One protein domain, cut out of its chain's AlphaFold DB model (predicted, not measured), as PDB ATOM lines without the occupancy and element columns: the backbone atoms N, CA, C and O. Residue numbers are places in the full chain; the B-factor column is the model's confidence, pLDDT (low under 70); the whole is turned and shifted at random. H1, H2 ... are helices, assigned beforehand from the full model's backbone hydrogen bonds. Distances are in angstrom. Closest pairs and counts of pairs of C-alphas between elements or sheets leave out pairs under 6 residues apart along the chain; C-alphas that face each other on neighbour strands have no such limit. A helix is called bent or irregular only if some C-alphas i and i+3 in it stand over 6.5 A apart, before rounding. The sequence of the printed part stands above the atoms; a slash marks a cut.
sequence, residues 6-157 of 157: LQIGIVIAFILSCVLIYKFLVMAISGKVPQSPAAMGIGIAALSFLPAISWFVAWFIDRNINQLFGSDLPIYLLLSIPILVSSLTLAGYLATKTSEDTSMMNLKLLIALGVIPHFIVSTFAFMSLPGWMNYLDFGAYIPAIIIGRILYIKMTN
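AT A GLANCE: This is residues 6 to 157 of the 157 residues of an uncharacterized protein of Shewanella sp. SR44-3 (UniProt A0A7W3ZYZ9). The model is a bundle of helices that opens into a V at one end: bent H2 and H3 lie side by side in the middle, H1 packs slantwise on arm H2b, and the hairpin of H4 and arm H5a diverges from H2b and the start of H3. Arm H5b, the last part of the helical chain, crosses H3 near the closed end of the V. The printed part has 152 residues, with five named helices in the order H1 to H5 and no named strand; the class is all helix. The whole is compact, with a radius of gyration of the C-alphas of 16.7 A and spans of 52 by 36 by 26 A.

HOW THE PARTS SIT: H2, residues 36 to 64, is the longest helix; by its hydrogen bonds it was assigned as one helix, but it is bent, with C-alphas 47 and 50 6.5 A apart, into H2a, residues 36 to 47, and H2b, residues 50 to 64, at a shallow tilt of 24 degrees. H3, residues 75 to 96, touches H2a with residues 87 to 96, the closest C-alphas being those of Gly 43 and Ala 91, 4.2 A apart, at a shallow tilt of 8 degrees, opposite ways. H2b and H3 form a hairpin, with closest C-alphas Ala 58 and Tyr 76 at 4.9 A. H1, residues 6 to 30, touches H2b with residues 14 to 21, closest at the C-alphas of Ser 17 and Ile 53, 5.9 A, at a steep tilt of 40 degrees, opposite ways. H1, H2a, H2b, H3 and H4, residues 103 to 125, make a bundle, helices set side by side. H4 touches H2a, with the C-alphas of Met 40 and Asn 106 closest at 6.1 A, and is apart from H2b. H5, residues 132 to 156, was likewise assigned as one helix but is bent, with C-alphas 139 and 142 6.9 A apart, into H5a, residues 132 to 139, and H5b, residues 142 to 156. H5b touches H3 at a steep tilt of 54 degrees, with the C-alphas of Thr 89 and Gly 148 closest at 4.1 A. H4 and H5a form a hairpin, with closest C-alphas Ser 122 and Asn 134 at 7.0 A. Every O i to N i+4 pair is within hydrogen-bond range in H1, H2a, H2b, H5a and H5b, against 16 of 18 in H3 and 17 of 19 in H4.

IN THESE COORDINATES: H1 runs 35.8 A from C-alpha 6 at (24.447, -46.399, -28.199). H3 and H4 are each 31.7 A long; H3 is only just irregular, with C-alphas 78 and 81 6.9 A apart. H5b is 22.0 A long and ends at C-alpha 156 at (50.928, -15.415, -51.868).

THE WHOLE: The two C-alphas farthest apart, those of Gly 70 and Asp 101, are 52.9 A apart. The printed part has no cut and no long link. Mean pLDDT of the printed part is 82.7; residues 66 to 76, 131, 133 to 134 and 136 are under 70.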
ATOM      1  N   LEU A   6      23.521 -46.364 -27.074       77.75
ATOM      2  CA  LEU A   6      24.447 -46.399 -28.199       77.75
ATOM      3  C   LEU A   6      24.078 -45.373 -29.286       77.75
ATOM      4  O   LEU A   6      24.947 -44.660 -29.780       77.75
ATOM      5  N   GLN A   7      22.795 -45.256 -29.638       79.06
ATOM      6  CA  GLN A   7      22.328 -44.319 -30.666       79.06
ATOM      7  C   GLN A   7      22.538 -42.866 -30.232       79.06
ATOM      8  O   GLN A   7      23.006 -42.052 -31.027       79.06
ATOM      9  N   ILE A   8      22.271 -42.551 -28.960       82.81
ATOM     10  CA  ILE A   8      22.539 -41.220 -28.391       82.81
ATOM     11  C   ILE A   8      24.038 -40.907 -28.463       82.81
ATOM     12  O   ILE A   8      24.420 -39.824 -28.909       82.81
ATOM     13  N   GLY A   9      24.890 -41.864 -28.083       84.12
ATOM     14  CA  GLY A   9      26.344 -41.711 -28.149       84.12
ATOM     15  C   GLY A   9      26.856 -41.419 -29.563       84.12
ATOM     16  O   GLY A   9      27.667 -40.512 -29.747       84.12
ATOM     17  N   ILE A  10      26.346 -42.129 -30.575       84.50
ATOM     18  CA  ILE A  10      26.753 -41.928 -31.974       84.50
ATOM     19  C   ILE A  10      26.296 -40.552 -32.492       84.50
ATOM     20  O   ILE A  10      27.068 -39.872 -33.167       84.50
ATOM     21  N   VAL A  11      25.087 -40.098 -32.146       85.44
ATOM     22  CA  VAL A  11      24.595 -38.761 -32.533       85.44
ATOM     23  C   VAL A  11      25.442 -37.650 -31.903       85.44
ATOM     24  O   VAL A  11      25.808 -36.694 -32.586       85.44
ATOM     25  N   ILE A  12      25.810 -37.783 -30.625       87.06
ATOM     26  CA  ILE A  12      26.715 -36.832 -29.959       87.06
ATOM     27  C   ILE A  12      28.078 -36.814 -30.661       87.06
ATOM     28  O   ILE A  12      28.598 -35.735 -30.951       87.06
ATOM     29  N   ALA A  13      28.635 -37.987 -30.981       86.31
ATOM     30  CA  ALA A  13      29.898 -38.090 -31.708       86.31
ATOM     31  C   ALA A  13      29.824 -37.390 -33.073       86.31
ATOM     32  O   ALA A  13      30.720 -36.619 -33.399       86.31
ATOM     33  N   PHE A  14      28.735 -37.567 -33.827       86.56
ATOM     34  CA  PHE A  14      28.512 -36.890 -35.107       86.56
ATOM     35  C   PHE A  14      28.503 -35.362 -34.978       86.56
ATOM     36  O   PHE A  14      29.211 -34.672 -35.714       86.56
ATOM     37  N   ILE A  15      27.758 -34.822 -34.009       89.12
ATOM     38  CA  ILE A  15      27.705 -33.371 -33.769       89.12
ATOM     39  C   ILE A  15      29.103 -32.841 -33.424       89.12
ATOM     40  O   ILE A  15      29.547 -31.841 -33.993       89.12
ATOM     41  N   LEU A  16      29.822 -33.525 -32.531       90.06
ATOM     42  CA  LEU A  16      31.190 -33.156 -32.163       90.06
ATOM     43  C   LEU A  16      32.136 -33.214 -33.366       90.06
ATOM     44  O   LEU A  16      32.925 -32.291 -33.556       90.06
ATOM     45  N   SER A  17      32.027 -34.239 -34.212       87.94
ATOM     46  CA  SER A  17      32.792 -34.368 -35.454       87.94
ATOM     47  C   SER A  17      32.591 -33.170 -36.383       87.94
ATOM     48  O   SER A  17      33.574 -32.573 -36.821       87.94
ATOM     49  N   CYS A  18      31.347 -32.749 -36.627       88.19
ATOM     50  CA  CYS A  18      31.058 -31.565 -37.442       88.19
ATOM     51  C   CYS A  18      31.658 -30.284 -36.839       88.19
ATOM     52  O   CYS A  18      32.264 -29.483 -37.554       88.19
ATOM     53  N   VAL A  19      31.542 -30.101 -35.518       90.56
ATOM     54  CA  VAL A  19      32.119 -28.944 -34.810       90.56
ATOM     55  C   VAL A  19      33.646 -28.931 -34.914       90.56
ATOM     56  O   VAL A  19      34.238 -27.870 -35.120       90.56
ATOM     57  N   LEU A  20      34.294 -30.090 -34.790       87.38
ATOM     58  CA  LEU A  20      35.747 -30.223 -34.885       87.38
ATOM     59  C   LEU A  20      36.253 -29.937 -36.302       87.38
ATOM     60  O   LEU A  20      37.221 -29.192 -36.437       87.38
ATOM     61  N   ILE A  21      35.571 -30.439 -37.341       88.12
ATOM     62  CA  ILE A  21      35.880 -30.102 -38.742       88.12
ATOM     63  C   ILE A  21      35.783 -28.589 -38.944       88.12
ATOM     64  O   ILE A  21      36.722 -27.971 -39.441       88.12
ATOM     65  N   TYR A  22      34.678 -27.973 -38.515       88.62
ATOM     66  CA  TYR A  22      34.483 -26.531 -38.657       88.62
ATOM     67  C   TYR A  22      35.600 -25.732 -37.972       88.62
ATOM     68  O   TYR A  22      36.233 -24.882 -38.599       88.62
ATOM     69  N   LYS A  23      35.898 -26.033 -36.701       86.31
ATOM     70  CA  LYS A  23      36.970 -25.353 -35.957       86.31
ATOM     71  C   LYS A  23      38.337 -25.549 -36.608       86.31
ATOM     72  O   LYS A  23      39.112 -24.594 -36.673       86.31
ATOM     73  N   PHE A  24      38.620 -26.752 -37.106       85.75
ATOM     74  CA  PHE A  24      39.857 -27.044 -37.823       85.75
ATOM     75  C   PHE A  24      39.988 -26.186 -39.084       85.75
ATOM     76  O   PHE A  24      41.014 -25.537 -39.270       85.75
ATOM     77  N   LEU A  25      38.939 -26.118 -39.910       85.62
ATOM     78  CA  LEU A  25      38.935 -25.330 -41.146       85.62
ATOM     79  C   LEU A  25      39.093 -23.830 -40.881       85.62
ATOM     80  O   LEU A  25      39.878 -23.171 -41.562       85.62
ATOM     81  N   VAL A  26      38.410 -23.292 -39.867       85.69
ATOM     82  CA  VAL A  26      38.544 -21.876 -39.478       85.69
ATOM     83  C   VAL A  26      39.975 -21.560 -39.045       85.69
ATOM     84  O   VAL A  26      40.548 -20.566 -39.490       85.69
ATOM     85  N   MET A  27      40.577 -22.414 -38.215       82.56
ATOM     86  CA  MET A  27      41.971 -22.261 -37.792       82.56
ATOM     87  C   MET A  27      42.939 -22.378 -38.979       82.56
ATOM     88  O   MET A  27      43.866 -21.579 -39.098       82.56
ATOM     89  N   ALA A  28      42.727 -23.348 -39.865       78.06
ATOM     90  CA  ALA A  28      43.577 -23.603 -41.021       78.06
ATOM     91  C   ALA A  28      43.579 -22.425 -42.014       78.06
ATOM     92  O   ALA A  28      44.639 -21.912 -42.394       78.06
ATOM     93  N   ILE A  29      42.388 -21.973 -42.410       75.94
ATOM     94  CA  ILE A  29      42.203 -21.000 -43.490       75.94
ATOM     95  C   ILE A  29      42.376 -19.575 -42.959       75.94
ATOM     96  O   ILE A  29      43.239 -18.839 -43.438       75.94
ATOM     97  N   SER A  30      41.625 -19.215 -41.918       79.44
ATOM     98  CA  SER A  30      41.544 -17.841 -41.398       79.44
ATOM     99  C   SER A  30      42.479 -17.569 -40.218       79.44
ATOM    100  O   SER A  30      42.555 -16.440 -39.733       79.44
ATOM    101  N   GLY A  31      43.190 -18.585 -39.721       74.44
ATOM    102  CA  GLY A  31      44.152 -18.425 -38.637       74.44
ATOM    103  C   GLY A  31      45.428 -17.694 -39.059       74.44
ATOM    104  O   GLY A  31      45.794 -17.652 -40.241       74.44
ATOM    105  N   LYS A  32      46.130 -17.152 -38.055       80.88
ATOM    106  CA  LYS A  32      47.452 -16.525 -38.207       80.88
ATOM    107  C   LYS A  32      48.438 -17.501 -38.849       80.88
ATOM    108  O   LYS A  32      48.326 -18.704 -38.639       80.88
ATOM    109  N   VAL A  33      49.412 -16.976 -39.594       80.44
ATOM    110  CA  VAL A  33      50.523 -17.778 -40.124       80.44
ATOM    111  C   VAL A  33      51.296 -18.375 -38.934       80.44
ATOM    112  O   VAL A  33      51.814 -17.607 -38.120       80.44
ATOM    113  N   PRO A  34      51.311 -19.709 -38.768       81.31
ATOM    114  CA  PRO A  34      52.005 -20.354 -37.661       81.31
ATOM    115  C   PRO A  34      53.530 -20.356 -37.857       81.31
ATOM    116  O   PRO A  34      54.035 -20.238 -38.971       81.31
ATOM    117  N   GLN A  35      54.266 -20.553 -36.757       84.44
ATOM    118  CA  GLN A  35      55.686 -20.926 -36.810       84.44
ATOM    119  C   GLN A  35      55.853 -22.357 -37.332       84.44
ATOM    120  O   GLN A  35      54.923 -23.165 -37.257       84.44
ATOM    121  N   SER A  36      57.056 -22.703 -37.795       81.88
ATOM    122  CA  SER A  36      57.322 -23.966 -38.493       81.88
ATOM    123  C   SER A  36      56.846 -25.233 -37.753       81.88
ATOM    124  O   SER A  36      56.164 -26.051 -38.378       81.88
ATOM    125  N   PRO A  37      57.095 -25.415 -36.437       83.81
ATOM    126  CA  PRO A  37      56.614 -26.602 -35.721       83.81
ATOM    127  C   PRO A  37      55.084 -26.678 -35.646       83.81
ATOM    128  O   PRO A  37      54.500 -27.754 -35.775       83.81
ATOM    129  N   ALA A  38      54.422 -25.531 -35.484       85.06
ATOM    130  CA  ALA A  38      52.968 -25.450 -35.440       85.06
ATOM    131  C   ALA A  38      52.347 -25.685 -36.828       85.06
ATOM    132  O   ALA A  38      51.356 -26.403 -36.931       85.06
ATOM    133  N   ALA A  39      52.961 -25.160 -37.895       85.56
ATOM    134  CA  ALA A  39      52.564 -25.427 -39.279       85.56
ATOM    135  C   ALA A  39      52.597 -26.933 -39.583       85.56
ATOM    136  O   ALA A  39      51.640 -27.488 -40.125       85.56
ATOM    137  N   MET A  40      53.668 -27.611 -39.157       88.62
ATOM    138  CA  MET A  40      53.799 -29.063 -39.279       88.62
ATOM    139  C   MET A  40      52.756 -29.823 -38.464       88.62
ATOM    140  O   MET A  40      52.127 -30.732 -38.997       88.62
ATOM    141  N   GLY A  41      52.526 -29.447 -37.203       86.88
ATOM    142  CA  GLY A  41      51.499 -30.080 -36.370       86.88
ATOM    143  C   GLY A  41      50.099 -29.978 -36.985       86.88
ATOM    144  O   GLY A  41      49.365 -30.965 -37.032       86.88
ATOM    145  N   ILE A  42      49.755 -28.811 -37.536       87.38
ATOM    146  CA  ILE A  42      48.490 -28.593 -38.247       87.38
ATOM    147  C   ILE A  42      48.437 -29.425 -39.539       87.38
ATOM    148  O   ILE A  42      47.406 -30.030 -39.830       87.38
ATOM    149  N   GLY A  43      49.538 -29.499 -40.292       88.50
ATOM    150  CA  GLY A  43      49.648 -30.352 -41.477       88.50
ATOM    151  C   GLY A  43      49.431 -31.833 -41.156       88.50
ATOM    152  O   GLY A  43      48.656 -32.500 -41.834       88.50
ATOM    153  N   ILE A  44      50.048 -32.346 -40.087       89.75
ATOM    154  CA  ILE A  44      49.867 -33.734 -39.624       89.75
ATOM    155  C   ILE A  44      48.412 -33.981 -39.207       89.75
ATOM    156  O   ILE A  44      47.842 -35.024 -39.536       89.75
ATOM    157  N   ALA A  45      47.783 -33.023 -38.526       88.56
ATOM    158  CA  ALA A  45      46.373 -33.112 -38.163       88.56
ATOM    159  C   ALA A  45      45.454 -33.127 -39.402       88.56
ATOM    160  O   ALA A  45      44.524 -33.931 -39.454       88.56
ATOM    161  N   ALA A  46      45.739 -32.321 -40.431       89.88
ATOM    162  CA  ALA A  46      45.026 -32.390 -41.712       89.88
ATOM    163  C   ALA A  46      45.205 -33.751 -42.400       89.88
ATOM    164  O   ALA A  46      44.289 -34.238 -43.045       89.88
ATOM    165  N   LEU A  47      46.367 -34.379 -42.249       89.31
ATOM    166  CA  LEU A  47      46.698 -35.659 -42.871       89.31
ATOM    167  C   LEU A  47      46.032 -36.876 -42.223       89.31
ATOM    168  O   LEU A  47      45.815 -37.881 -42.889       89.31
ATOM    169  N   SER A  48      45.744 -36.800 -40.926       87.31
ATOM    170  CA  SER A  48      45.306 -37.949 -40.126       87.31
ATOM    171  C   SER A  48      43.921 -37.735 -39.523       87.31
ATOM    172  O   SER A  48      42.983 -38.481 -39.795       87.31
ATOM    173  N   PHE A  49      43.770 -36.681 -38.730       86.75
ATOM    174  CA  PHE A  49      42.559 -36.403 -37.971       86.75
ATOM    175  C   PHE A  49      41.401 -35.949 -38.863       86.75
ATOM    176  O   PHE A  49      40.282 -36.444 -38.726       86.75
ATOM    177  N   LEU A  50      41.664 -35.037 -39.801       89.25
ATOM    178  CA  LEU A  50      40.636 -34.515 -40.702       89.25
ATOM    179  C   LEU A  50      39.978 -35.602 -41.577       89.25
ATOM    180  O   LEU A  50      38.744 -35.658 -41.575       89.25
ATOM    181  N   PRO A  51      40.722 -36.483 -42.281       88.69
ATOM    182  CA  PRO A  51      40.099 -37.536 -43.074       88.69
ATOM    183  C   PRO A  51      39.374 -38.551 -42.189       88.69
ATOM    184  O   PRO A  51      38.247 -38.913 -42.510       88.69
ATOM    185  N   ALA A  52      39.931 -38.927 -41.030       86.44
ATOM    186  CA  ALA A  52      39.275 -39.848 -40.097       86.44
ATOM    187  C   ALA A  52      37.895 -39.346 -39.637       86.44
ATOM    188  O   ALA A  52      36.908 -40.080 -39.697       86.44
ATOM    189  N   ILE A  53      37.800 -38.076 -39.227       88.69
ATOM    190  CA  ILE A  53      36.523 -37.481 -38.810       88.69
ATOM    191  C   ILE A  53      35.576 -37.317 -39.999       88.69
ATOM    192  O   ILE A  53      34.381 -37.584 -39.876       88.69
ATOM    193  N   SER A  54      36.092 -36.912 -41.157       88.69
ATOM    194  CA  SER A  54      35.275 -36.717 -42.358       88.69
ATOM    195  C   SER A  54      34.687 -38.036 -42.868       88.69
ATOM    196  O   SER A  54      33.514 -38.084 -43.230       88.69
ATOM    197  N   TRP A  55      35.455 -39.128 -42.831       86.69
ATOM    198  CA  TRP A  55      34.955 -40.463 -43.154       86.69
ATOM    199  C   TRP A  55      33.933 -40.959 -42.136       86.69
ATOM    200  O   TRP A  55      32.938 -41.552 -42.539       86.69
ATOM    201  N   PHE A  56      34.116 -40.677 -40.841       86.19
ATOM    202  CA  PHE A  56      33.104 -40.991 -39.830       86.19
ATOM    203  C   PHE A  56      31.776 -40.269 -40.109       86.19
ATOM    204  O   PHE A  56      30.718 -40.897 -40.091       86.19
ATOM    205  N   VAL A  57      31.825 -38.974 -40.435       87.06
ATOM    206  CA  VAL A  57      30.647 -38.183 -40.831       87.06
ATOM    207  C   VAL A  57      29.995 -38.768 -42.086       87.06
ATOM    208  O   VAL A  57      28.782 -38.971 -42.102       87.06
ATOM    209  N   ALA A  58      30.785 -39.093 -43.114       84.38
ATOM    210  CA  ALA A  58      30.284 -39.675 -44.359       84.38
ATOM    211  C   ALA A  58      29.625 -41.046 -44.138       84.38
ATOM    212  O   ALA A  58      28.539 -41.297 -44.654       84.38
ATOM    213  N   TRP A  59      30.239 -41.909 -43.325       84.62
ATOM    214  CA  TRP A  59      29.678 -43.200 -42.929       84.62
ATOM    215  C   TRP A  59      28.378 -43.048 -42.132       84.62
ATOM    216  O   TRP A  59      27.411 -43.769 -42.380       84.62
ATOM    217  N   PHE A  60      28.325 -42.098 -41.192       84.25
ATOM    218  CA  PHE A  60      27.122 -41.854 -40.398       84.25
ATOM    219  C   PHE A  60      25.953 -41.392 -41.276       84.25
ATOM    220  O   PHE A  60      24.836 -41.885 -41.112       84.25
ATOM    221  N   ILE A  61      26.212 -40.486 -42.224       82.31
ATOM    222  CA  ILE A  61      25.222 -40.030 -43.211       82.31
ATOM    223  C   ILE A  61      24.762 -41.202 -44.079       82.31
ATOM    224  O   ILE A  61      23.560 -41.411 -44.230       82.31
ATOM    225  N   ASP A  62      25.692 -42.000 -44.603       80.81
ATOM    226  CA  ASP A  62      25.358 -43.145 -45.450       80.81
ATOM    227  C   ASP A  62      24.433 -44.140 -44.727       80.81
ATOM    228  O   ASP A  62      23.382 -44.526 -45.234       80.81
ATOM    229  N   ARG A  63      24.758 -44.470 -43.473       78.38
ATOM    230  CA  ARG A  63      23.999 -45.447 -42.687       78.38
ATOM    231  C   ARG A  63      22.629 -44.951 -42.223       78.38
ATOM    232  O   ARG A  63      21.709 -45.755 -42.144       78.38
ATOM    233  N   ASN A  64      22.493 -43.668 -41.880       77.00
ATOM    234  CA  ASN A  64      21.280 -43.154 -41.225       77.00
ATOM    235  C   ASN A  64      20.384 -42.311 -42.135       77.00
ATOM    236  O   ASN A  64      19.196 -42.185 -41.862       77.00
ATOM    237  N   ILE A  65      20.939 -41.707 -43.186       72.31
ATOM    238  CA  ILE A  65      20.212 -40.790 -44.073       72.31
ATOM    239  C   ILE A  65      19.991 -41.442 -45.431       72.31
ATOM    240  O   ILE A  65      18.892 -41.391 -45.967       72.31
ATOM    241  N   ASN A  66      21.006 -42.099 -45.983       68.19
ATOM    242  CA  ASN A  66      20.940 -42.624 -47.343       68.19
ATOM    243  C   ASN A  66      19.983 -43.824 -47.472       68.19
ATOM    244  O   ASN A  66      19.250 -43.941 -48.455       68.19
ATOM    245  N   GLN A  67      19.873 -44.632 -46.409       64.06
ATOM    246  CA  GLN A  67      18.845 -45.673 -46.285       64.06
ATOM    247  C   GLN A  67      17.408 -45.116 -46.285       64.06
ATOM    248  O   GLN A  67      16.484 -45.832 -46.661       64.06
ATOM    249  N   LEU A  68      17.198 -43.841 -45.920       57.34
ATOM    250  CA  LEU A  68      15.873 -43.201 -45.963       57.34
ATOM    251  C   LEU A  68      15.445 -42.828 -47.389       57.34
ATOM    252  O   LEU A  68      14.251 -42.699 -47.648       57.34
ATOM    253  N   PHE A  69      16.400 -42.666 -48.310       60.75
ATOM    254  CA  PHE A  69      16.149 -42.299 -49.708       60.75
ATOM    255  C   PHE A  69      16.172 -43.497 -50.668       60.75
ATOM    256  O   PHE A  69      15.993 -43.314 -51.871       60.75
ATOM    257  N   GLY A  70      16.373 -44.716 -50.154       59.91
ATOM    258  CA  GLY A  70      16.324 -45.950 -50.945       59.91
ATOM    259  C   GLY A  70      17.419 -46.069 -52.009       59.91
ATOM    260  O   GLY A  70      17.239 -46.806 -52.972       59.91
ATOM    261  N   SER A  71      18.531 -45.336 -51.875       63.81
ATOM    262  CA  SER A  71      19.676 -45.496 -52.772       63.81
ATOM    263  C   SER A  71      20.636 -46.542 -52.208       63.81
ATOM    264  O   SER A  71      21.150 -46.367 -51.104       63.81
ATOM    265  N   ASP A  72      20.936 -47.582 -52.984       64.44
ATOM    266  CA  ASP A  72      21.949 -48.597 -52.646       64.44
ATOM    267  C   ASP A  72      23.389 -48.109 -52.882       64.44
ATOM    268  O   ASP A  72      24.347 -48.879 -52.789       64.44
ATOM    269  N   LEU A  73      23.562 -46.834 -53.247       62.62
ATOM    270  CA  LEU A  73      24.853 -46.285 -53.627       62.62
ATOM    271  C   LEU A  73      25.588 -45.798 -52.368       62.62
ATOM    272  O   LEU A  73      25.131 -44.838 -51.744       62.62
ATOM    273  N   PRO A  74      26.722 -46.417 -51.989       67.62
ATOM    274  CA  PRO A  74      27.421 -46.076 -50.758       67.62
ATOM    275  C   PRO A  74      28.077 -44.696 -50.890       67.62
ATOM    276  O   PRO A  74      29.168 -44.552 -51.452       67.62
ATOM    277  N   ILE A  75      27.424 -43.657 -50.361       67.38
ATOM    278  CA  ILE A  75      27.899 -42.265 -50.416       67.38
ATOM    279  C   ILE A  75      29.268 -42.143 -49.747       67.38
ATOM    280  O   ILE A  75      30.122 -41.390 -50.215       67.38
ATOM    281  N   TYR A  76      29.517 -42.914 -48.686       68.62
ATOM    282  CA  TYR A  76      30.808 -42.895 -48.000       68.62
ATOM    283  C   TYR A  76      31.965 -43.323 -48.921       68.62
ATOM    284  O   TYR A  76      33.047 -42.745 -48.845       68.62
ATOM    285  N   LEU A  77      31.734 -44.287 -49.822       70.06
ATOM    286  CA  LEU A  77      32.715 -44.741 -50.812       70.06
ATOM    287  C   LEU A  77      32.946 -43.668 -51.879       70.06
ATOM    288  O   LEU A  77      34.097 -43.378 -52.198       70.06
ATOM    289  N   LEU A  78      31.883 -43.021 -52.364       73.69
ATOM    290  CA  LEU A  78      31.980 -41.892 -53.299       73.69
ATOM    291  C   LEU A  78      32.775 -40.711 -52.727       73.69
ATOM    292  O   LEU A  78      33.574 -40.100 -53.433       73.69
ATOM    293  N   LEU A  79      32.566 -40.394 -51.448       80.00
ATOM    294  CA  LEU A  79      33.241 -39.288 -50.769       80.00
ATOM    295  C   LEU A  79      34.641 -39.655 -50.268       80.00
ATOM    296  O   LEU A  79      35.422 -38.754 -49.972       80.00
ATOM    297  N   SER A  80      34.990 -40.943 -50.205       76.88
ATOM    298  CA  SER A  80      36.250 -41.408 -49.613       76.88
ATOM    299  C   SER A  80      37.487 -40.805 -50.287       76.88
ATOM    300  O   SER A  80      38.340 -40.245 -49.594       76.88
ATOM    301  N   ILE A  81      37.541 -40.840 -51.624       80.31
ATOM    302  CA  ILE A  81      38.652 -40.308 -52.424       80.31
ATOM    303  C   ILE A  81      38.689 -38.770 -52.367       80.31
ATOM    304  O   ILE A  81      39.748 -38.230 -52.039       80.31
ATOM    305  N   PRO A  82      37.587 -38.027 -52.612       85.94
ATOM    306  CA  PRO A  82      37.582 -36.573 -52.446       85.94
ATOM    307  C   PRO A  82      37.997 -36.107 -51.045       85.94
ATOM    308  O   PRO A  82      38.765 -35.150 -50.926       85.94
ATOM    309  N   ILE A  83      37.534 -36.781 -49.985       88.94
ATOM    310  CA  ILE A  83      37.918 -36.482 -48.595       88.94
ATOM    311  C   ILE A  83      39.423 -36.665 -48.409       88.94
ATOM    312  O   ILE A  83      40.078 -35.788 -47.843       88.94
ATOM    313  N   LEU A  84      39.981 -37.771 -48.908       87.38
ATOM    314  CA  LEU A  84      41.412 -38.034 -48.819       87.38
ATOM    315  C   LEU A  84      42.215 -36.959 -49.558       87.38
ATOM    316  O   LEU A  84      43.058 -36.295 -48.960       87.38
ATOM    317  N   VAL A  85      41.921 -36.743 -50.842       89.75
ATOM    318  CA  VAL A  85      42.655 -35.796 -51.694       89.75
ATOM    319  C   VAL A  85      42.579 -34.378 -51.131       89.75
ATOM    320  O   VAL A  85      43.607 -33.717 -51.011       89.75
ATOM    321  N   SER A  86      41.393 -33.918 -50.725       90.88
ATOM    322  CA  SER A  86      41.230 -32.584 -50.132       90.88
ATOM    323  C   SER A  86      42.001 -32.429 -48.820       90.88
ATOM    324  O   SER A  86      42.653 -31.405 -48.621       90.88
ATOM    325  N   SER A  87      42.005 -33.455 -47.966       92.12
ATOM    326  CA  SER A  87      42.765 -33.459 -46.711       92.12
ATOM    327  C   SER A  87      44.275 -33.398 -46.956       92.12
ATOM    328  O   SER A  87      44.973 -32.603 -46.330       92.12
ATOM    329  N   LEU A  88      44.778 -34.172 -47.922       92.88
ATOM    330  CA  LEU A  88      46.189 -34.182 -48.320       92.88
ATOM    331  C   LEU A  88      46.634 -32.850 -48.928       92.88
ATOM    332  O   LEU A  88      47.685 -32.313 -48.574       92.88
ATOM    333  N   THR A  89      45.818 -32.287 -49.820       93.31
ATOM    334  CA  THR A  89      46.061 -30.962 -50.397       93.31
ATOM    335  C   THR A  89      46.065 -29.888 -49.318       93.31
ATOM    336  O   THR A  89      46.963 -29.045 -49.294       93.31
ATOM    337  N   LEU A  90      45.128 -29.940 -48.372       92.62
ATOM    338  CA  LEU A  90      45.097 -29.005 -47.255       92.62
ATOM    339  C   LEU A  90      46.326 -29.169 -46.344       92.62
ATOM    340  O   LEU A  90      46.907 -28.172 -45.923       92.62
ATOM    341  N   ALA A  91      46.779 -30.396 -46.091       93.19
ATOM    342  CA  ALA A  91      47.981 -30.658 -45.305       93.19
ATOM    343  C   ALA A  91      49.234 -30.034 -45.941       93.19
ATOM    344  O   ALA A  91      49.995 -29.344 -45.261       93.19
ATOM    345  N   GLY A  92      49.418 -30.210 -47.254       92.12
ATOM    346  CA  GLY A  92      50.523 -29.595 -47.994       92.12
ATOM    347  C   GLY A  92      50.459 -28.066 -48.014       92.12
ATOM    348  O   GLY A  92      51.483 -27.399 -47.846       92.12
ATOM    349  N   TYR A  93      49.255 -27.505 -48.152       92.12
ATOM    350  CA  TYR A  93      49.021 -26.063 -48.048       92.12
ATOM    351  C   TYR A  93      49.438 -25.534 -46.667       92.12
ATOM    352  O   TYR A  93      50.223 -24.591 -46.566       92.12
ATOM    353  N   LEU A  94      48.977 -26.177 -45.590       91.06
ATOM    354  CA  LEU A  94      49.208 -25.724 -44.216       91.06
ATOM    355  C   LEU A  94      50.653 -25.909 -43.753       91.06
ATOM    356  O   LEU A  94      51.183 -25.025 -43.090       91.06
ATOM    357  N   ALA A  95      51.328 -26.987 -44.157       90.56
ATOM    358  CA  ALA A  95      52.751 -27.171 -43.863       90.56
ATOM    359  C   ALA A  95      53.647 -26.135 -44.570       90.56
ATOM    360  O   ALA A  95      54.750 -25.841 -44.100       90.56
ATOM    361  N   THR A  96      53.164 -25.569 -45.682       89.75
ATOM    362  CA  THR A  96      53.839 -24.496 -46.428       89.75
ATOM    363  C   THR A  96      53.531 -23.112 -45.845       89.75
ATOM    364  O   THR A  96      54.363 -22.213 -45.955       89.75
ATOM    365  N   LYS A  97      52.378 -22.938 -45.180       88.50
ATOM    366  CA  LYS A  97      51.968 -21.705 -44.489       88.50
ATOM    367  C   LYS A  97      52.793 -21.496 -43.212       88.50
ATOM    368  O   LYS A  97      52.313 -21.719 -42.109       88.50
ATOM    369  N   THR A  98      54.042 -21.069 -43.366       85.62
ATOM    370  CA  THR A  98      54.977 -20.748 -42.276       85.62
ATOM    371  C   THR A  98      55.675 -19.415 -42.546       85.62
ATOM    372  O   THR A  98      55.840 -19.022 -43.700       85.62
ATOM    373  N   SER A  99      56.068 -18.706 -41.485       76.94
ATOM    374  CA  SER A  99      56.838 -17.453 -41.559       76.94
ATOM    375  C   SER A  99      58.347 -17.658 -41.740       76.94
ATOM    376  O   SER A  99      59.079 -16.689 -41.903       76.94
ATOM    377  N   GLU A 100      58.821 -18.899 -41.649       73.19
ATOM    378  CA  GLU A 100      60.234 -19.275 -41.761       73.19
ATOM    379  C   GLU A 100      60.536 -19.908 -43.128       73.19
ATOM    380  O   GLU A 100      59.664 -20.527 -43.743       73.19
ATOM    381  N   ASP A 101      61.801 -19.862 -43.560       75.88
ATOM    382  CA  ASP A 101      62.312 -20.484 -44.799       75.88
ATOM    383  C   ASP A 101      62.376 -22.032 -44.737       75.88
ATOM    384  O   ASP A 101      63.197 -22.708 -45.355       75.88
ATOM    385  N   THR A 102      61.479 -22.635 -43.962       83.75
ATOM    386  CA  THR A 102      61.409 -24.067 -43.662       83.75
ATOM    387  C   THR A 102      60.296 -24.781 -44.418       83.75
ATOM    388  O   THR A 102      60.161 -25.997 -44.294       83.75
ATOM    389  N   SER A 103      59.514 -24.070 -45.239       86.06
ATOM    390  CA  SER A 103      58.355 -24.625 -45.962       86.06
ATOM    391  C   SER A 103      58.672 -25.925 -46.716       86.06
ATOM    392  O   SER A 103      57.894 -26.879 -46.707       86.06
ATOM    393  N   MET A 104      59.854 -25.999 -47.330       87.81
ATOM    394  CA  MET A 104      60.291 -27.158 -48.104       87.81
ATOM    395  C   MET A 104      60.811 -28.307 -47.229       87.81
ATOM    396  O   MET A 104      60.662 -29.475 -47.587       87.81
ATOM    397  N   MET A 105      61.377 -27.997 -46.061       90.62
ATOM    398  CA  MET A 105      61.715 -29.003 -45.051       90.62
ATOM    399  C   MET A 105      60.441 -29.609 -44.453       90.62
ATOM    400  O   MET A 105      60.319 -30.831 -44.395       90.62
ATOM    401  N   ASN A 106      59.469 -28.765 -44.095       91.06
ATOM    402  CA  ASN A 106      58.178 -29.188 -43.560       91.06
ATOM    403  C   ASN A 106      57.460 -30.121 -44.527       91.06
ATOM    404  O   ASN A 106      57.036 -31.197 -44.129       91.06
ATOM    405  N   LEU A 107      57.401 -29.777 -45.816       91.19
ATOM    406  CA  LEU A 107      56.757 -30.632 -46.812       91.19
ATOM    407  C   LEU A 107      57.388 -32.033 -46.883       91.19
ATOM    408  O   LEU A 107      56.675 -33.032 -46.929       91.19
ATOM    409  N   LYS A 108      58.724 -32.119 -46.864       90.88
ATOM    410  CA  LYS A 108      59.443 -33.404 -46.893       90.88
ATOM    411  C   LYS A 108      59.166 -34.232 -45.642       90.88
ATOM    412  O   LYS A 108      58.891 -35.424 -45.758       90.88
ATOM    413  N   LEU A 109      59.211 -33.603 -44.467       90.00
ATOM    414  CA  LEU A 109      58.893 -34.261 -43.199       90.00
ATOM    415  C   LEU A 109      57.436 -34.722 -43.159       90.00
ATOM    416  O   LEU A 109      57.166 -35.831 -42.717       90.00
ATOM    417  N   LEU A 110      56.513 -33.905 -43.664       92.06
ATOM    418  CA  LEU A 110      55.093 -34.220 -43.747       92.06
ATOM    419  C   LEU A 110      54.849 -35.467 -44.601       92.06
ATOM    420  O   LEU A 110      54.143 -36.376 -44.175       92.06
ATOM    421  N   ILE A 111      55.472 -35.532 -45.780       90.56
ATOM    422  CA  ILE A 111      55.393 -36.698 -46.665       90.56
ATOM    423  C   ILE A 111      55.998 -37.922 -45.972       90.56
ATOM    424  O   ILE A 111      55.360 -38.968 -45.930       90.56
ATOM    425  N   ALA A 112      57.191 -37.801 -45.386       86.88
ATOM    426  CA  ALA A 112      57.856 -38.924 -44.726       86.88
ATOM    427  C   ALA A 112      57.041 -39.479 -43.541       86.88
ATOM    428  O   ALA A 112      56.892 -40.693 -43.407       86.88
ATOM    429  N   LEU A 113      56.487 -38.593 -42.709       86.06
ATOM    430  CA  LEU A 113      55.686 -38.958 -41.540       86.06
ATOM    431  C   LEU A 113      54.288 -39.456 -41.907       86.06
ATOM    432  O   LEU A 113      53.740 -40.267 -41.172       86.06
ATOM    433  N   GLY A 114      53.707 -38.973 -43.004       83.56
ATOM    434  CA  GLY A 114      52.374 -39.377 -43.449       83.56
ATOM    435  C   GLY A 114      52.375 -40.693 -44.222       83.56
ATOM    436  O   GLY A 114      51.548 -41.564 -43.956       83.56
ATOM    437  N   VAL A 115      53.323 -40.870 -45.149       83.81
ATOM    438  CA  VAL A 115      53.334 -42.011 -46.078       83.81
ATOM    439  C   VAL A 115      53.483 -43.337 -45.344       83.81
ATOM    440  O   VAL A 115      52.804 -44.286 -45.710       83.81
ATOM    441  N   ILE A 116      54.331 -43.431 -44.314       82.06
ATOM    442  CA  ILE A 116      54.588 -44.715 -43.638       82.06
ATOM    443  C   ILE A 116      53.344 -45.216 -42.877       82.06
ATOM    444  O   ILE A 116      52.910 -46.338 -43.149       82.06
ATOM    445  N   PRO A 117      52.719 -44.435 -41.972       80.81
ATOM    446  CA  PRO A 117      51.481 -44.853 -41.318       80.81
ATOM    447  C   PRO A 117      50.342 -45.085 -42.312       80.81
ATOM    448  O   PRO A 117      49.621 -46.069 -42.172       80.81
ATOM    449  N   HIS A 118      50.210 -44.229 -43.335       82.69
ATOM    450  CA  HIS A 118      49.201 -44.407 -44.384       82.69
ATOM    451  C   HIS A 118      49.414 -45.720 -45.136       82.69
ATOM    452  O   HIS A 118      48.477 -46.486 -45.311       82.69
ATOM    453  N   PHE A 119      50.660 -46.045 -45.485       81.19
ATOM    454  CA  PHE A 119      51.019 -47.299 -46.141       81.19
ATOM    455  C   PHE A 119      50.639 -48.524 -45.329       81.19
ATOM    456  O   PHE A 119      50.046 -49.457 -45.870       81.19
ATOM    457  N   ILE A 120      50.932 -48.511 -44.032       81.88
ATOM    458  CA  ILE A 120      50.584 -49.615 -43.139       81.88
ATOM    459  C   ILE A 120      49.059 -49.768 -43.065       81.88
ATOM    460  O   ILE A 120      48.544 -50.860 -43.301       81.88
ATOM    461  N   VAL A 121      48.332 -48.679 -42.787       79.56
ATOM    462  CA  VAL A 121      46.869 -48.706 -42.625       79.56
ATOM    463  C   VAL A 121      46.177 -49.121 -43.920       79.56
ATOM    464  O   VAL A 121      45.352 -50.032 -43.887       79.56
ATOM    465  N   SER A 122      46.541 -48.527 -45.057       77.00
ATOM    466  CA  SER A 122      45.968 -48.872 -46.360       77.00
ATOM    467  C   SER A 122      46.277 -50.315 -46.752       77.00
ATOM    468  O   SER A 122      45.372 -51.038 -47.160       77.00
ATOM    469  N   THR A 123      47.506 -50.800 -46.544       77.69
ATOM    470  CA  THR A 123      47.852 -52.199 -46.862       77.69
ATOM    471  C   THR A 123      46.971 -53.186 -46.097       77.69
ATOM    472  O   THR A 123      46.490 -54.152 -46.685       77.69
ATOM    473  N   PHE A 124      46.705 -52.937 -44.809       80.56
ATOM    474  CA  PHE A 124      45.788 -53.775 -44.032       80.56
ATOM    475  C   PHE A 124      44.323 -53.587 -44.443       80.56
ATOM    476  O   PHE A 124      43.596 -54.572 -44.558       80.56
ATOM    477  N   ALA A 125      43.885 -52.350 -44.687       73.12
ATOM    478  CA  ALA A 125      42.500 -52.035 -45.039       73.12
ATOM    479  C   ALA A 125      42.086 -52.604 -46.407       73.12
ATOM    480  O   ALA A 125      40.946 -53.028 -46.581       73.12
ATOM    481  N   PHE A 126      43.018 -52.652 -47.358       70.62
ATOM    482  CA  PHE A 126      42.787 -53.108 -48.728       70.62
ATOM    483  C   PHE A 126      43.398 -54.489 -49.013       70.62
ATOM    484  O   PHE A 126      43.469 -54.881 -50.175       70.62
ATOM    485  N   MET A 127      43.823 -55.255 -47.995       77.75
ATOM    486  CA  MET A 127      44.511 -56.545 -48.207       77.75
ATOM    487  C   MET A 127      43.672 -57.556 -49.009       77.75
ATOM    488  O   MET A 127      44.213 -58.426 -49.683       77.75
ATOM    489  N   SER A 128      42.344 -57.458 -48.905       74.25
ATOM    490  CA  SER A 128      41.363 -58.325 -49.567       74.25
ATOM    491  C   SER A 128      40.822 -57.745 -50.879       74.25
ATOM    492  O   SER A 128      39.981 -58.371 -51.524       74.25
ATOM    493  N   LEU A 129      41.283 -56.556 -51.273       71.69
ATOM    494  CA  LEU A 129      40.851 -55.850 -52.473       71.69
ATOM    495  C   LEU A 129      41.910 -55.952 -53.585       71.69
ATOM    496  O   LEU A 129      43.077 -56.253 -53.322       71.69
ATOM    497  N   PRO A 130      41.528 -55.736 -54.857       73.81
ATOM    498  CA  PRO A 130      42.465 -55.797 -55.972       73.81
ATOM    499  C   PRO A 130      43.645 -54.832 -55.783       73.81
ATOM    500  O   PRO A 130      43.449 -53.647 -55.512       73.81
ATOM    501  N   GLY A 131      44.874 -55.311 -56.005       68.81
ATOM    502  CA  GLY A 131      46.104 -54.555 -55.725       68.81
ATOM    503  C   GLY A 131      46.226 -53.191 -56.427       68.81
ATOM    504  O   GLY A 131      46.968 -52.331 -55.962       68.81
ATOM    505  N   TRP A 132      45.460 -52.946 -57.497       70.50
ATOM    506  CA  TRP A 132      45.403 -51.644 -58.170       70.50
ATOM    507  C   TRP A 132      44.812 -50.518 -57.311       70.50
ATOM    508  O   TRP A 132      45.206 -49.367 -57.495       70.50
ATOM    509  N   MET A 133      43.944 -50.823 -56.340       65.88
ATOM    510  CA  MET A 133      43.407 -49.815 -55.417       65.88
ATOM    511  C   MET A 133      44.505 -49.216 -54.530       65.88
ATOM    512  O   MET A 133      44.557 -48.000 -54.368       65.88
ATOM    513  N   ASN A 134      45.442 -50.043 -54.056       67.56
ATOM    514  CA  ASN A 134      46.604 -49.574 -53.300       67.56
ATOM    515  C   ASN A 134      47.509 -48.676 -54.155       67.56
ATOM    516  O   ASN A 134      47.970 -47.639 -53.688       67.56
ATOM    517  N   TYR A 135      47.731 -49.017 -55.431       71.44
ATOM    518  CA  TYR A 135      48.545 -48.180 -56.320       71.44
ATOM    519  C   TYR A 135      47.924 -46.801 -56.577       71.44
ATOM    520  O   TYR A 135      48.662 -45.821 -56.656       71.44
ATOM    521  N   LEU A 136      46.595 -46.705 -56.678       69.12
ATOM    522  CA  LEU A 136      45.909 -45.416 -56.823       69.12
ATOM    523  C   LEU A 136      45.952 -44.589 -55.535       69.12
ATOM    524  O   LEU A 136      46.216 -43.390 -55.603       69.12
ATOM    525  N   ASP A 137      45.747 -45.225 -54.380       71.31
ATOM    526  CA  ASP A 137      45.815 -44.571 -53.069       71.31
ATOM    527  C   ASP A 137      47.210 -43.968 -52.815       71.31
ATOM    528  O   ASP A 137      47.350 -42.776 -52.535       71.31
ATOM    529  N   PHE A 138      48.274 -44.745 -53.049       74.00
ATOM    530  CA  PHE A 138      49.651 -44.253 -52.924       74.00
ATOM    531  C   PHE A 138      50.050 -43.277 -54.027       74.00
ATOM    532  O   PHE A 138      50.754 -42.298 -53.766       74.00
ATOM    533  N   GLY A 139      49.594 -43.520 -55.257       78.50
ATOM    534  CA  GLY A 139      49.894 -42.682 -56.413       78.50
ATOM    535  C   GLY A 139      49.327 -41.271 -56.282       78.50
ATOM    536  O   GLY A 139      49.972 -40.321 -56.716       78.50
ATOM    537  N   ALA A 140      48.166 -41.110 -55.642       80.56
ATOM    538  CA  ALA A 140      47.556 -39.804 -55.394       80.56
ATOM    539  C   ALA A 140      48.159 -39.070 -54.184       80.56
ATOM    540  O   ALA A 140      48.082 -37.840 -54.113       80.56
ATOM    541  N   TYR A 141      48.791 -39.798 -53.261       86.38
ATOM    542  CA  TYR A 141      49.188 -39.278 -51.956       86.38
ATOM    543  C   TYR A 141      50.183 -38.112 -52.032       86.38
ATOM    544  O   TYR A 141      49.913 -36.993 -51.590       86.38
ATOM    545  N   ILE A 142      51.348 -38.368 -52.631       89.69
ATOM    546  CA  ILE A 142      52.427 -37.381 -52.745       89.69
ATOM    547  C   ILE A 142      52.018 -36.217 -53.667       89.69
ATOM    548  O   ILE A 142      52.196 -35.062 -53.260       89.69
ATOM    549  N   PRO A 143      51.439 -36.453 -54.866       91.75
ATOM    550  CA  PRO A 143      50.978 -35.365 -55.725       91.75
ATOM    551  C   PRO A 143      49.972 -34.434 -55.047       91.75
ATOM    552  O   PRO A 143      50.110 -33.220 -55.178       91.75
ATOM    553  N   ALA A 144      49.011 -34.959 -54.279       92.38
ATOM    554  CA  ALA A 144      48.016 -34.131 -53.595       92.38
ATOM    555  C   ALA A 144      48.659 -33.159 -52.590       92.38
ATOM    556  O   ALA A 144      48.300 -31.979 -52.568       92.38
ATOM    557  N   ILE A 145      49.653 -33.620 -51.822       93.19
ATOM    558  CA  ILE A 145      50.422 -32.783 -50.887       93.19
ATOM    559  C   ILE A 145      51.215 -31.701 -51.642       93.19
ATOM    560  O   ILE A 145      51.207 -30.528 -51.255       93.19
ATOM    561  N   ILE A 146      51.868 -32.060 -52.751       93.62
ATOM    562  CA  ILE A 146      52.628 -31.107 -53.580       93.62
ATOM    563  C   ILE A 146      51.705 -30.043 -54.189       93.62
ATOM    564  O   ILE A 146      52.051 -28.859 -54.181       93.62
ATOM    565  N   ILE A 147      50.520 -30.433 -54.670       94.62
ATOM    566  CA  ILE A 147      49.506 -29.503 -55.189       94.62
ATOM    567  C   ILE A 147      49.124 -28.482 -54.114       94.62
ATOM    568  O   ILE A 147      49.082 -27.288 -54.405       94.62
ATOM    569  N   GLY A 148      48.937 -28.920 -52.865       91.88
ATOM    570  CA  GLY A 148      48.666 -28.040 -51.725       91.88
ATOM    571  C   GLY A 148      49.695 -26.926 -51.561       91.88
ATOM    572  O   GLY A 148      49.344 -25.750 -51.439       91.88
ATOM    573  N   ARG A 149      50.981 -27.276 -51.646       92.62
ATOM    574  CA  ARG A 149      52.067 -26.291 -51.633       92.62
ATOM    575  C   ARG A 149      51.987 -25.321 -52.810       92.62
ATOM    576  O   ARG A 149      52.164 -24.119 -52.626       92.62
ATOM    577  N   ILE A 150      51.790 -25.837 -54.025       92.94
ATOM    578  CA  ILE A 150      51.733 -25.005 -55.237       92.94
ATOM    579  C   ILE A 150      50.594 -23.987 -55.124       92.94
ATOM    580  O   ILE A 150      50.788 -22.825 -55.472       92.94
ATOM    581  N   LEU A 151      49.437 -24.409 -54.609       91.50
ATOM    582  CA  LEU A 151      48.297 -23.527 -54.363       91.50
ATOM    583  C   LEU A 151      48.653 -22.410 -53.381       91.50
ATOM    584  O   LEU A 151      48.379 -21.255 -53.683       91.50
ATOM    585  N   TYR A 152      49.313 -22.727 -52.262       89.69
ATOM    586  CA  TYR A 152      49.748 -21.706 -51.304       89.69
ATOM    587  C   TYR A 152      50.648 -20.657 -51.963       89.69
ATOM    588  O   TYR A 152      50.344 -19.471 -51.916       89.69
ATOM    589  N   ILE A 153      51.701 -21.099 -52.656       88.12
ATOM    590  CA  ILE A 153      52.675 -20.201 -53.294       88.12
ATOM    591  C   ILE A 153      52.017 -19.297 -54.336       88.12
ATOM    592  O   ILE A 153      52.341 -18.118 -54.410       88.12
ATOM    593  N   LYS A 154      51.085 -19.831 -55.133       88.50
ATOM    594  CA  LYS A 154      50.350 -19.044 -56.134       88.50
ATOM    595  C   LYS A 154      49.402 -18.011 -55.528       88.50
ATOM    596  O   LYS A 154      49.060 -17.064 -56.214       88.50
ATOM    597  N   MET A 155      48.924 -18.219 -54.302       84.94
ATOM    598  CA  MET A 155      48.035 -17.266 -53.629       84.94
ATOM    599  C   MET A 155      48.805 -16.153 -52.911       84.94
ATOM    600  O   MET A 155      48.209 -15.130 -52.586       84.94
ATOM    601  N   THR A 156      50.092 -16.362 -52.623       81.44
ATOM    602  CA  THR A 156      50.928 -15.415 -51.868       81.44
ATOM    603  C   THR A 156      51.931 -14.634 -52.720       81.44
ATOM    604  O   THR A 156      52.542 -13.709 -52.193       81.44
ATOM    605  N   ASN A 157      52.113 -15.009 -53.991       73.50
ATOM    606  CA  ASN A 157      52.928 -14.298 -54.985       73.50
ATOM    607  C   ASN A 157      52.031 -13.538 -55.960       73.50
ATOM    608  O   ASN A 157      52.429 -12.422 -56.356       73.50
TER     609      ASN A 157